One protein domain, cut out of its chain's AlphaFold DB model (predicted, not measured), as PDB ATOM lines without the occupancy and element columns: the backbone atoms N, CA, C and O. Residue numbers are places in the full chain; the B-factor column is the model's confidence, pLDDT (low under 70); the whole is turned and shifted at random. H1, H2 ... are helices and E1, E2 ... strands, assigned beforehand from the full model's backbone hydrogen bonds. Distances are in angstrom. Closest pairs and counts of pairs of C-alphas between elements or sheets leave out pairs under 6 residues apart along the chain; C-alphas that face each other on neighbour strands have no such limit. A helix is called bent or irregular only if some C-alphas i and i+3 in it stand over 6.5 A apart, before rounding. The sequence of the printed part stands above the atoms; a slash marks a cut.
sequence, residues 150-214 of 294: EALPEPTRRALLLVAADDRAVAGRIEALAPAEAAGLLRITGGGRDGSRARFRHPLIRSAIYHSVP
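What this domain is: This is residues 150 to 214 of the 294 residues of the protein "LuxR family transcriptional regulator" of Streptomyces sp. SID8361 (UniProt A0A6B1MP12). A small two-stranded hairpin, E1 and E2, sits beside three short helices joined at steep angles: H1 is the helix between the other two, with H2 crossing near its first half and H3 meeting its second half. E1 comes close to H2, E2 comes close to H1, and the loop of the hairpin reaches away from the helices, with Gly 192 at one end of the longest distance in the domain and Pro 214, just after H3, at the other. The printed part has 65 residues, with three named helices and two named strands in the order H1, H2, E1, E2, H3; the sheet has the order E1, E2 and is antiparallel, and the class is mixed, helices and strands. The whole is compact, with a radius of gyration of the C-alphas of 10.9 A, and its outline is elongated, spanning 34 by 20 by 20 A.

How they stand to each other: The sheet is made by E1, residues 186 to 189, and E2, residues 197 to 200, which form a hairpin. They are antiparallel, with 152 degrees between their directions. N 187 and O 199 are 2.8 A apart and N 189 and O 197 are 2.7 A apart, both within hydrogen-bond range. The C-alphas of 188 and 198 face each other at 4.4 A. H2, residues 174 to 182, has its closest C-alphas to E1 at Glu 181 and Arg 187, 5.7 A apart, and H2 and E2 are near each other, with 6 pairs of C-alphas within 10 A. H1, residues 154 to 165, has its closest C-alphas to E2 at Val 163 and Ala 198, 6.8 A apart, while H1 and E1 are apart. H1 touches H2 with its residues 155 to 160 alone, the closest C-alphas being those of Thr 156 and Ala 176, 4.8 A apart. The lines of these two helices are about perpendicular, at 89 degrees. H1 also touches H3, residues 203 to 212, with residues 160 to 165 of H1 alone; the closest C-alphas are those of Ala 164 and Arg 206, 5.1 A apart. H1 and H3 run opposite ways at a steep tilt of 63 degrees. The closest C-alphas of E2 and H3 are those of Phe 200 and Arg 206, 6.3 A apart. H3 is apart from E1 and from H2. In H1 and H3 every O i to N i+4 pair is within hydrogen-bond range; in H2 it is 3 of 5. H2 is irregular, with C-alphas 176 and 179 standing 7.1 A apart.

Where its parts are: E1 runs from Leu 186 to Thr 189 and E2 from Arg 197 to Phe 200; they measure 9.4 A and 9.8 A from first to last C-alpha. H1, Glu 154 to Ala 165, is the longest helix, 16.9 A from its C-alpha at (506.231, 190.698, 357.322) to that of Ala 165 at (500.768, 186.846, 341.809). H2, Ile 174 to Ala 182, is 11.9 A long. H3, Pro 203 to Ser 212, is 14.3 A long and ends at C-alpha 212, at (497.217, 196.367, 348.859).

The domain as a whole: The two C-alphas farthest apart, those of Gly 192 and Pro 214, are 34.5 A from each other, while the first and last printed C-alphas, Glu 150 and Pro 214, are 15.2 A apart. The printed part has no cut. The links from H2 to E1 and from E2 to H3 are tight, and those from H1 to H2 and from E1 to E2 are short. The mean pLDDT of the printed part is 85.9, and residues 191 to 194, in the link from E1 to E2, are under 70.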
ATOM      1  N   GLU A 150     497.331 193.068 358.226       79.31
ATOM      2  CA  GLU A 150     498.245 193.880 359.039       79.31
ATOM      3  C   GLU A 150     498.773 193.115 360.260       79.31
ATOM      4  O   GLU A 150     499.934 193.288 360.638       79.31
ATOM      5  N   ALA A 151     497.970 192.205 360.815       82.69
ATOM      6  CA  ALA A 151     498.354 191.354 361.939       82.69
ATOM      7  C   ALA A 151     499.385 190.262 361.581       82.69
ATOM      8  O   ALA A 151     499.986 189.664 362.477       82.69
ATOM      9  N   LEU A 152     499.609 189.978 360.292       88.00
ATOM     10  CA  LEU A 152     500.533 188.925 359.866       88.00
ATOM     11  C   LEU A 152     502.003 189.364 359.937       88.00
ATOM     12  O   LEU A 152     502.315 190.530 359.696       88.00
ATOM     13  N   PRO A 153     502.948 188.435 360.164       91.50
ATOM     14  CA  PRO A 153     504.371 188.733 360.060       91.50
ATOM     15  C   PRO A 153     504.761 189.246 358.665       91.50
ATOM     16  O   PRO A 153     504.261 188.767 357.645       91.50
ATOM     17  N   GLU A 154     505.728 190.163 358.596       90.81
ATOM     18  CA  GLU A 154     506.231 190.698 357.322       90.81
ATOM     19  C   GLU A 154     506.721 189.612 356.336       90.81
ATOM     20  O   GLU A 154     506.366 189.682 355.155       90.81
ATOM     21  N   PRO A 155     507.447 188.552 356.762       93.31
ATOM     22  CA  PRO A 155     507.808 187.450 355.867       93.31
ATOM     23  C   PRO A 155     506.588 186.748 355.251       93.31
ATOM     24  O   PRO A 155     506.613 186.387 354.073       93.31
ATOM     25  N   THR A 156     505.501 186.607 356.019       93.69
ATOM     26  CA  THR A 156     504.229 186.030 355.561       93.69
ATOM     27  C   THR A 156     503.569 186.930 354.529       93.69
ATOM     28  O   THR A 156     503.182 186.442 353.472       93.69
ATOM     29  N   ARG A 157     503.495 188.246 354.768       91.69
ATOM     30  CA  ARG A 157     502.938 189.205 353.796       91.69
ATOM     31  C   ARG A 157     503.691 189.196 352.464       91.69
ATOM     32  O   ARG A 157     503.065 189.170 351.406       91.69
ATOM     33  N   ARG A 158     505.026 189.143 352.498       91.38
ATOM     34  CA  ARG A 158     505.857 189.033 351.284       91.38
ATOM     35  C   ARG A 158     505.630 187.718 350.538       91.38
ATOM     36  O   ARG A 158     505.516 187.725 349.314       91.38
ATOM     37  N   ALA A 159     505.545 186.595 351.254       93.31
ATOM     38  CA  ALA A 159     505.237 185.300 350.651       93.31
ATOM     39  C   ALA A 159     503.823 185.281 350.041       93.31
ATOM     40  O   ALA A 159     503.641 184.793 348.927       93.31
ATOM     41  N   LEU A 160     502.848 185.875 350.732       93.19
ATOM     42  CA  LEU A 160     501.474 186.020 350.264       93.19
ATOM     43  C   LEU A 160     501.375 186.845 348.981       93.19
ATOM     44  O   LEU A 160     500.602 186.472 348.109       93.19
ATOM     45  N   LEU A 161     502.158 187.919 348.831       93.19
ATOM     46  CA  LEU A 161     502.181 188.706 347.594       93.19
ATOM     47  C   LEU A 161     502.638 187.869 346.391       93.19
ATOM     48  O   LEU A 161     502.011 187.913 345.335       93.19
ATOM     49  N   LEU A 162     503.706 187.086 346.554       93.88
ATOM     50  CA  LEU A 162     504.219 186.215 345.491       93.88
ATOM     51  C   LEU A 162     503.204 185.135 345.119       93.88
ATOM     52  O   LEU A 162     502.969 184.887 343.943       93.88
ATOM     53  N   VAL A 163     502.559 184.545 346.123       93.25
ATOM     54  CA  VAL A 163     501.498 183.554 345.931       93.25
ATOM     55  C   VAL A 163     500.228 184.165 345.329       93.25
ATOM     56  O   VAL A 163     499.510 183.515 344.573       93.25
ATOM     57  N   ALA A 164     499.928 185.425 345.642       91.75
ATOM     58  CA  ALA A 164     498.811 186.137 345.038       91.75
ATOM     59  C   ALA A 164     499.069 186.432 343.553       91.75
ATOM     60  O   ALA A 164     498.137 186.374 342.749       91.75
ATOM     61  N   ALA A 165     500.327 186.691 343.189       91.06
ATOM     62  CA  ALA A 165     500.768 186.846 341.809       91.06
ATOM     63  C   ALA A 165     500.817 185.509 341.039       91.06
ATOM     64  O   ALA A 165     500.473 185.487 339.861       91.06
ATOM     65  N   ASP A 166     501.207 184.407 341.688       90.56
ATOM     66  CA  ASP A 166     501.238 183.056 341.111       90.56
ATOM     67  C   ASP A 166     500.926 181.992 342.178       90.56
ATOM     68  O   ASP A 166     501.687 181.800 343.129       90.56
ATOM     69  N   ASP A 167     499.830 181.247 342.000       87.94
ATOM     70  CA  ASP A 167     499.354 180.238 342.956       87.94
ATOM     71  C   ASP A 167     500.344 179.077 343.173       87.94
ATOM     72  O   ASP A 167     500.261 178.365 344.177       87.94
ATOM     73  N   ARG A 168     501.310 178.891 342.268       88.25
ATOM     74  CA  ARG A 168     502.365 177.869 342.343       88.25
ATOM     75  C   ARG A 168     503.637 178.366 343.025       88.25
ATOM     76  O   ARG A 168     504.562 177.578 343.223       88.25
ATOM     77  N   ALA A 169     503.716 179.638 343.419       88.44
ATOM     78  CA  ALA A 169     504.883 180.223 344.088       88.44
ATOM     79  C   ALA A 169     505.029 179.795 345.566       88.44
ATOM     80  O   ALA A 169     505.388 180.594 346.427       88.44
ATOM     81  N   VAL A 170     504.757 178.523 345.878       87.31
ATOM     82  CA  VAL A 170     504.787 177.963 347.241       87.31
ATOM     83  C   VAL A 170     506.164 177.411 347.611       87.31
ATOM     84  O   VAL A 170     506.557 177.432 348.779       87.31
ATOM     85  N   ALA A 171     506.917 176.913 346.626       84.56
ATOM     86  CA  ALA A 171     508.219 176.295 346.859       84.56
ATOM     87  C   ALA A 171     509.174 177.254 347.599       84.56
ATOM     88  O   ALA A 171     509.302 178.431 347.246       84.56
ATOM     89  N   GLY A 172     509.816 176.748 348.660       84.06
ATOM     90  CA  GLY A 172     510.719 177.521 349.523       84.06
ATOM     91  C   GLY A 172     510.036 178.553 350.432       84.06
ATOM     92  O   GLY A 172     510.730 179.367 351.032       84.06
ATOM     93  N   ARG A 173     508.697 178.563 350.523       90.12
ATOM     94  CA  ARG A 173     507.921 179.572 351.277       90.12
ATOM     95  C   ARG A 173     506.893 178.983 352.244       90.12
ATOM     96  O   ARG A 173     506.157 179.741 352.863       90.12
ATOM     97  N   ILE A 174     506.851 177.659 352.401       89.06
ATOM     98  CA  ILE A 174     505.863 176.958 353.240       89.06
ATOM     99  C   ILE A 174     505.882 177.492 354.679       89.06
ATOM    100  O   ILE A 174     504.837 177.869 355.201       89.06
ATOM    101  N   GLU A 175     507.063 177.616 355.290       91.12
ATOM    102  CA  GLU A 175     507.200 178.132 356.660       91.12
ATOM    103  C   GLU A 175     506.693 179.574 356.791       91.12
ATOM    104  O   GLU A 175     505.979 179.905 357.735       91.12
ATOM    105  N   ALA A 176     506.991 180.427 355.805       93.19
ATOM    106  CA  ALA A 176     506.519 181.807 355.791       93.19
ATOM    107  C   ALA A 176     504.994 181.905 355.604       93.19
ATOM    108  O   ALA A 176     504.392 182.862 356.088       93.19
ATOM    109  N   LEU A 177     504.363 180.935 354.931       92.88
ATOM    110  CA  LEU A 177     502.916 180.891 354.682       92.88
ATOM    111  C   LEU A 177     502.119 180.262 355.836       92.88
ATOM    112  O   LEU A 177     500.911 180.486 355.912       92.88
ATOM    113  N   ALA A 178     502.770 179.535 356.750       90.62
ATOM    114  CA  ALA A 178     502.106 178.841 357.853       90.62
ATOM    115  C   ALA A 178     501.210 179.755 358.725       90.62
ATOM    116  O   ALA A 178     500.088 179.347 359.026       90.62
ATOM    117  N   PRO A 179     501.597 181.004 359.069       90.12
ATOM    118  CA  PRO A 179     500.703 181.912 359.794       90.12
ATOM    119  C   PRO A 179     499.422 182.261 359.022       90.12
ATOM    120  O   PRO A 179     498.351 182.359 359.615       90.12
ATOM    121  N   ALA A 180     499.506 182.413 357.696       87.94
ATOM    122  CA  ALA A 180     498.345 182.717 356.859       87.94
ATOM    123  C   ALA A 180     497.418 181.505 356.679       87.94
ATOM    124  O   ALA A 180     496.197 181.662 356.601       87.94
ATOM    125  N   GLU A 181     497.984 180.299 356.634       88.06
ATOM    126  CA  GLU A 181     497.213 179.054 356.639       88.06
ATOM    127  C   GLU A 181     496.511 178.836 357.988       88.06
ATOM    128  O   GLU A 181     495.317 178.538 358.010       88.06
ATOM    129  N   ALA A 182     497.192 179.101 359.111       83.88
ATOM    130  CA  ALA A 182     496.604 179.053 360.453       83.88
ATOM    131  C   ALA A 182     495.475 180.084 360.645       83.88
ATOM    132  O   ALA A 182     494.457 179.783 361.267       83.88
ATOM    133  N   ALA A 183     495.615 181.275 360.053       81.81
ATOM    134  CA  ALA A 183     494.557 182.286 359.998       81.81
ATOM    135  C   ALA A 183     493.397 181.909 359.045       81.81
ATOM    136  O   ALA A 183     492.359 182.572 359.025       81.81
ATOM    137  N   GLY A 184     493.535 180.837 358.256       81.94
ATOM    138  CA  GLY A 184     492.510 180.358 357.329       81.94
ATOM    139  C   GLY A 184     492.353 181.208 356.063       81.94
ATOM    140  O   GLY A 184     491.294 181.166 355.430       81.94
ATOM    141  N   LEU A 185     493.377 181.981 355.687       84.19
ATOM    142  CA  LEU A 185     493.361 182.843 354.497       84.19
ATOM    143  C   LEU A 185     493.591 182.052 353.205       84.19
ATOM    144  O   LEU A 185     493.022 182.361 352.153       84.19
ATOM    145  N   LEU A 186     494.408 181.007 353.289       89.31
ATOM    146  CA  LEU A 186     494.692 180.080 352.202       89.31
ATOM    147  C   LEU A 186     494.861 178.663 352.737       89.31
ATOM    148  O   LEU A 186     495.011 178.453 353.936       89.31
ATOM    149  N   ARG A 187     494.848 177.700 351.822       88.94
ATOM    150  CA  ARG A 187     495.271 176.324 352.068       88.94
ATOM    151  C   ARG A 187     496.328 175.942 351.056       88.94
ATOM    152  O   ARG A 187     496.153 176.195 349.861       88.94
ATOM    153  N   ILE A 188     497.396 175.312 351.519       88.56
ATOM    154  CA  ILE A 188     498.395 174.738 350.629       88.56
ATOM    155  C   ILE A 188     497.889 173.361 350.199       88.56
ATOM    156  O   ILE A 188     497.572 172.490 351.002       88.56
ATOM    157  N   THR A 189     497.752 173.184 348.893       84.94
ATOM    158  CA  THR A 189     497.259 171.964 348.256       84.94
ATOM    159  C   THR A 189     498.323 171.386 347.340       84.94
ATOM    160  O   THR A 189     499.062 172.120 346.685       84.94
ATOM    161  N   GLY A 190     498.369 170.061 347.250       73.00
ATOM    162  CA  GLY A 190     499.291 169.362 346.363       73.00
ATOM    163  C   GLY A 190     500.618 168.967 347.015       73.00
ATOM    164  O   GLY A 190     501.124 169.602 347.938       73.00
ATOM    165  N   GLY A 191     501.158 167.875 346.483       61.38
ATOM    166  CA  GLY A 191     502.437 167.260 346.813       61.38
ATOM    167  C   GLY A 191     502.670 166.132 345.807       61.38
ATOM    168  O   GLY A 191     501.823 165.251 345.672       61.38
ATOM    169  N   GLY A 192     503.750 166.213 345.026       59.31
ATOM    170  CA  GLY A 192     504.018 165.309 343.901       59.31
ATOM    171  C   GLY A 192     504.608 166.027 342.682       59.31
ATOM    172  O   GLY A 192     505.198 167.097 342.815       59.31
ATOM    173  N   ARG A 193     504.444 165.441 341.484       52.09
ATOM    174  CA  ARG A 193     505.033 165.922 340.212       52.09
ATOM    175  C   ARG A 193     504.567 167.318 339.764       52.09
ATOM    176  O   ARG A 193     505.331 167.997 339.091       52.09
ATOM    177  N   ASP A 194     503.371 167.748 340.169       59.56
ATOM    178  CA  ASP A 194     502.773 169.038 339.769       59.56
ATOM    179  C   ASP A 194     503.105 170.210 340.717       59.56
ATOM    180  O   ASP A 194     502.637 171.333 340.505       59.56
ATOM    181  N   GLY A 195     503.912 169.956 341.755       75.06
ATOM    182  CA  GLY A 195     504.303 170.946 342.760       75.06
ATOM    183  C   GLY A 195     503.186 171.327 343.742       75.06
ATOM    184  O   GLY A 195     502.018 170.970 343.584       75.06
ATOM    185  N   SER A 196     503.561 172.044 344.801       86.19
ATOM    186  CA  SER A 196     502.611 172.592 345.777       86.19
ATOM    187  C   SER A 196     501.992 173.889 345.258       86.19
ATOM    188  O   SER A 196     502.679 174.718 344.661       86.19
ATOM    189  N   ARG A 197     500.699 174.081 345.522       89.62
ATOM    190  CA  ARG A 197     499.929 175.267 345.135       89.62
ATOM    191  C   ARG A 197     499.135 175.815 346.299       89.62
ATOM    192  O   ARG A 197     498.528 175.054 347.046       89.62
ATOM    193  N   ALA A 198     499.060 177.124 346.418       90.25
ATOM    194  CA  ALA A 198     498.252 177.770 347.430       90.25
ATOM    195  C   ALA A 198     496.898 178.163 346.844       90.25
ATOM    196  O   ALA A 198     496.803 178.854 345.835       90.25
ATOM    197  N   ARG A 199     495.828 177.733 347.509       89.38
ATOM    198  CA  ARG A 199     494.461 178.125 347.177       89.38
ATOM    199  C   ARG A 199     493.949 179.063 348.247       89.38
ATOM    200  O   ARG A 199     493.772 178.659 349.396       89.38
ATOM    201  N   PHE A 200     493.691 180.307 347.868       87.62
ATOM    202  CA  PHE A 200     493.032 181.258 348.752       87.62
ATOM    203  C   PHE A 200     491.624 180.778 349.083       87.62
ATOM    204  O   PHE A 200     490.926 180.222 348.234       87.62
ATOM    205  N   ARG A 201     491.191 181.011 350.325       84.25
ATOM    206  CA  ARG A 201     489.837 180.656 350.764       84.25
ATOM    207  C   ARG A 201     488.768 181.374 349.941       84.25
ATOM    208  O   ARG A 201     487.698 180.819 349.725       84.25
ATOM    209  N   HIS A 202     489.068 182.591 349.497       82.25
ATOM    210  CA  HIS A 202     488.186 183.395 348.665       82.25
ATOM    211  C   HIS A 202     489.008 184.185 347.630       82.25
ATOM    212  O   HIS A 202     490.025 184.769 348.019       82.25
ATOM    213  N   PRO A 203     488.588 184.283 346.350       82.94
ATOM    214  CA  PRO A 203     489.327 185.033 345.325       82.94
ATOM    215  C   PRO A 203     489.590 186.503 345.691       82.94
ATOM    216  O   PRO A 203     490.667 187.033 345.430       82.94
ATOM    217  N   LEU A 204     488.652 187.152 346.389       83.00
ATOM    218  CA  LEU A 204     488.846 188.507 346.934       83.00
ATOM    219  C   LEU A 204     490.049 188.650 347.877       83.00
ATOM    220  O   LEU A 204     490.637 189.720 347.901       83.00
ATOM    221  N   ILE A 205     490.441 187.607 348.618       84.38
ATOM    222  CA  ILE A 205     491.634 187.662 349.483       84.38
ATOM    223  C   ILE A 205     492.889 187.782 348.613       84.38
ATOM    224  O   ILE A 205     493.734 188.637 348.871       84.38
ATOM    225  N   ARG A 206     492.980 186.978 347.540       88.12
ATOM    226  CA  ARG A 206     494.066 187.057 346.545       88.12
ATOM    227  C   ARG A 206     494.152 188.464 345.958       88.12
ATOM    228  O   ARG A 206     495.217 189.075 345.973       88.12
ATOM    229  N   SER A 207     493.017 188.977 345.481       84.81
ATOM    230  CA  SER A 207     492.909 190.317 344.899       84.81
ATOM    231  C   SER A 207     493.299 191.410 345.906       84.81
ATOM    232  O   SER A 207     494.106 192.279 345.583       84.81
ATOM    233  N   ALA A 208     492.829 191.325 347.153       84.44
ATOM    234  CA  ALA A 208     493.161 192.289 348.197       84.44
ATOM    235  C   ALA A 208     494.656 192.304 348.537       84.44
ATOM    236  O   ALA A 208     495.257 193.373 348.597       84.44
ATOM    237  N   ILE A 209     495.281 191.136 348.697       88.38
ATOM    238  CA  ILE A 209     496.728 191.030 348.942       88.38
ATOM    239  C   ILE A 209     497.523 191.613 347.773       88.38
ATOM    240  O   ILE A 209     498.476 192.360 347.981       88.38
ATOM    241  N   TYR A 210     497.136 191.278 346.543       89.44
ATOM    242  CA  TYR A 210     497.847 191.736 345.357       89.44
ATOM    243  C   TYR A 210     497.738 193.259 345.178       89.44
ATOM    244  O   TYR A 210     498.722 193.921 344.848       89.44
ATOM    245  N   HIS A 211     496.561 193.835 345.439       85.44
ATOM    246  CA  HIS A 211     496.306 195.261 345.248       85.44
ATOM    247  C   HIS A 211     496.596 196.149 346.471       85.44
ATOM    248  O   HIS A 211     496.662 197.366 346.301       85.44
ATOM    249  N   SER A 212     496.840 195.589 347.662       83.88
ATOM    250  CA  SER A 212     497.217 196.367 348.859       83.88
ATOM    251  C   SER A 212     498.604 196.995 348.762       83.88
ATOM    252  O   SER A 212     498.872 198.014 349.395       83.88
ATOM    253  N   VAL A 213     499.495 196.399 347.969       87.00
ATOM    254  CA  VAL A 213     500.872 196.873 347.826       87.00
ATOM    255  C   VAL A 213     501.011 197.858 346.656       87.00
ATOM    256  O   VAL A 213     500.276 197.744 345.665       87.00
ATOM    257  N   PRO A 214     501.967 198.805 346.707       89.06
ATOM    258  CA  PRO A 214     502.245 199.714 345.596       89.06
ATOM    259  C   PRO A 214     502.634 198.977 344.308       89.06
ATOM    260  O   PRO A 214     503.255 197.913 344.355       89.06
TER     261      PRO A 214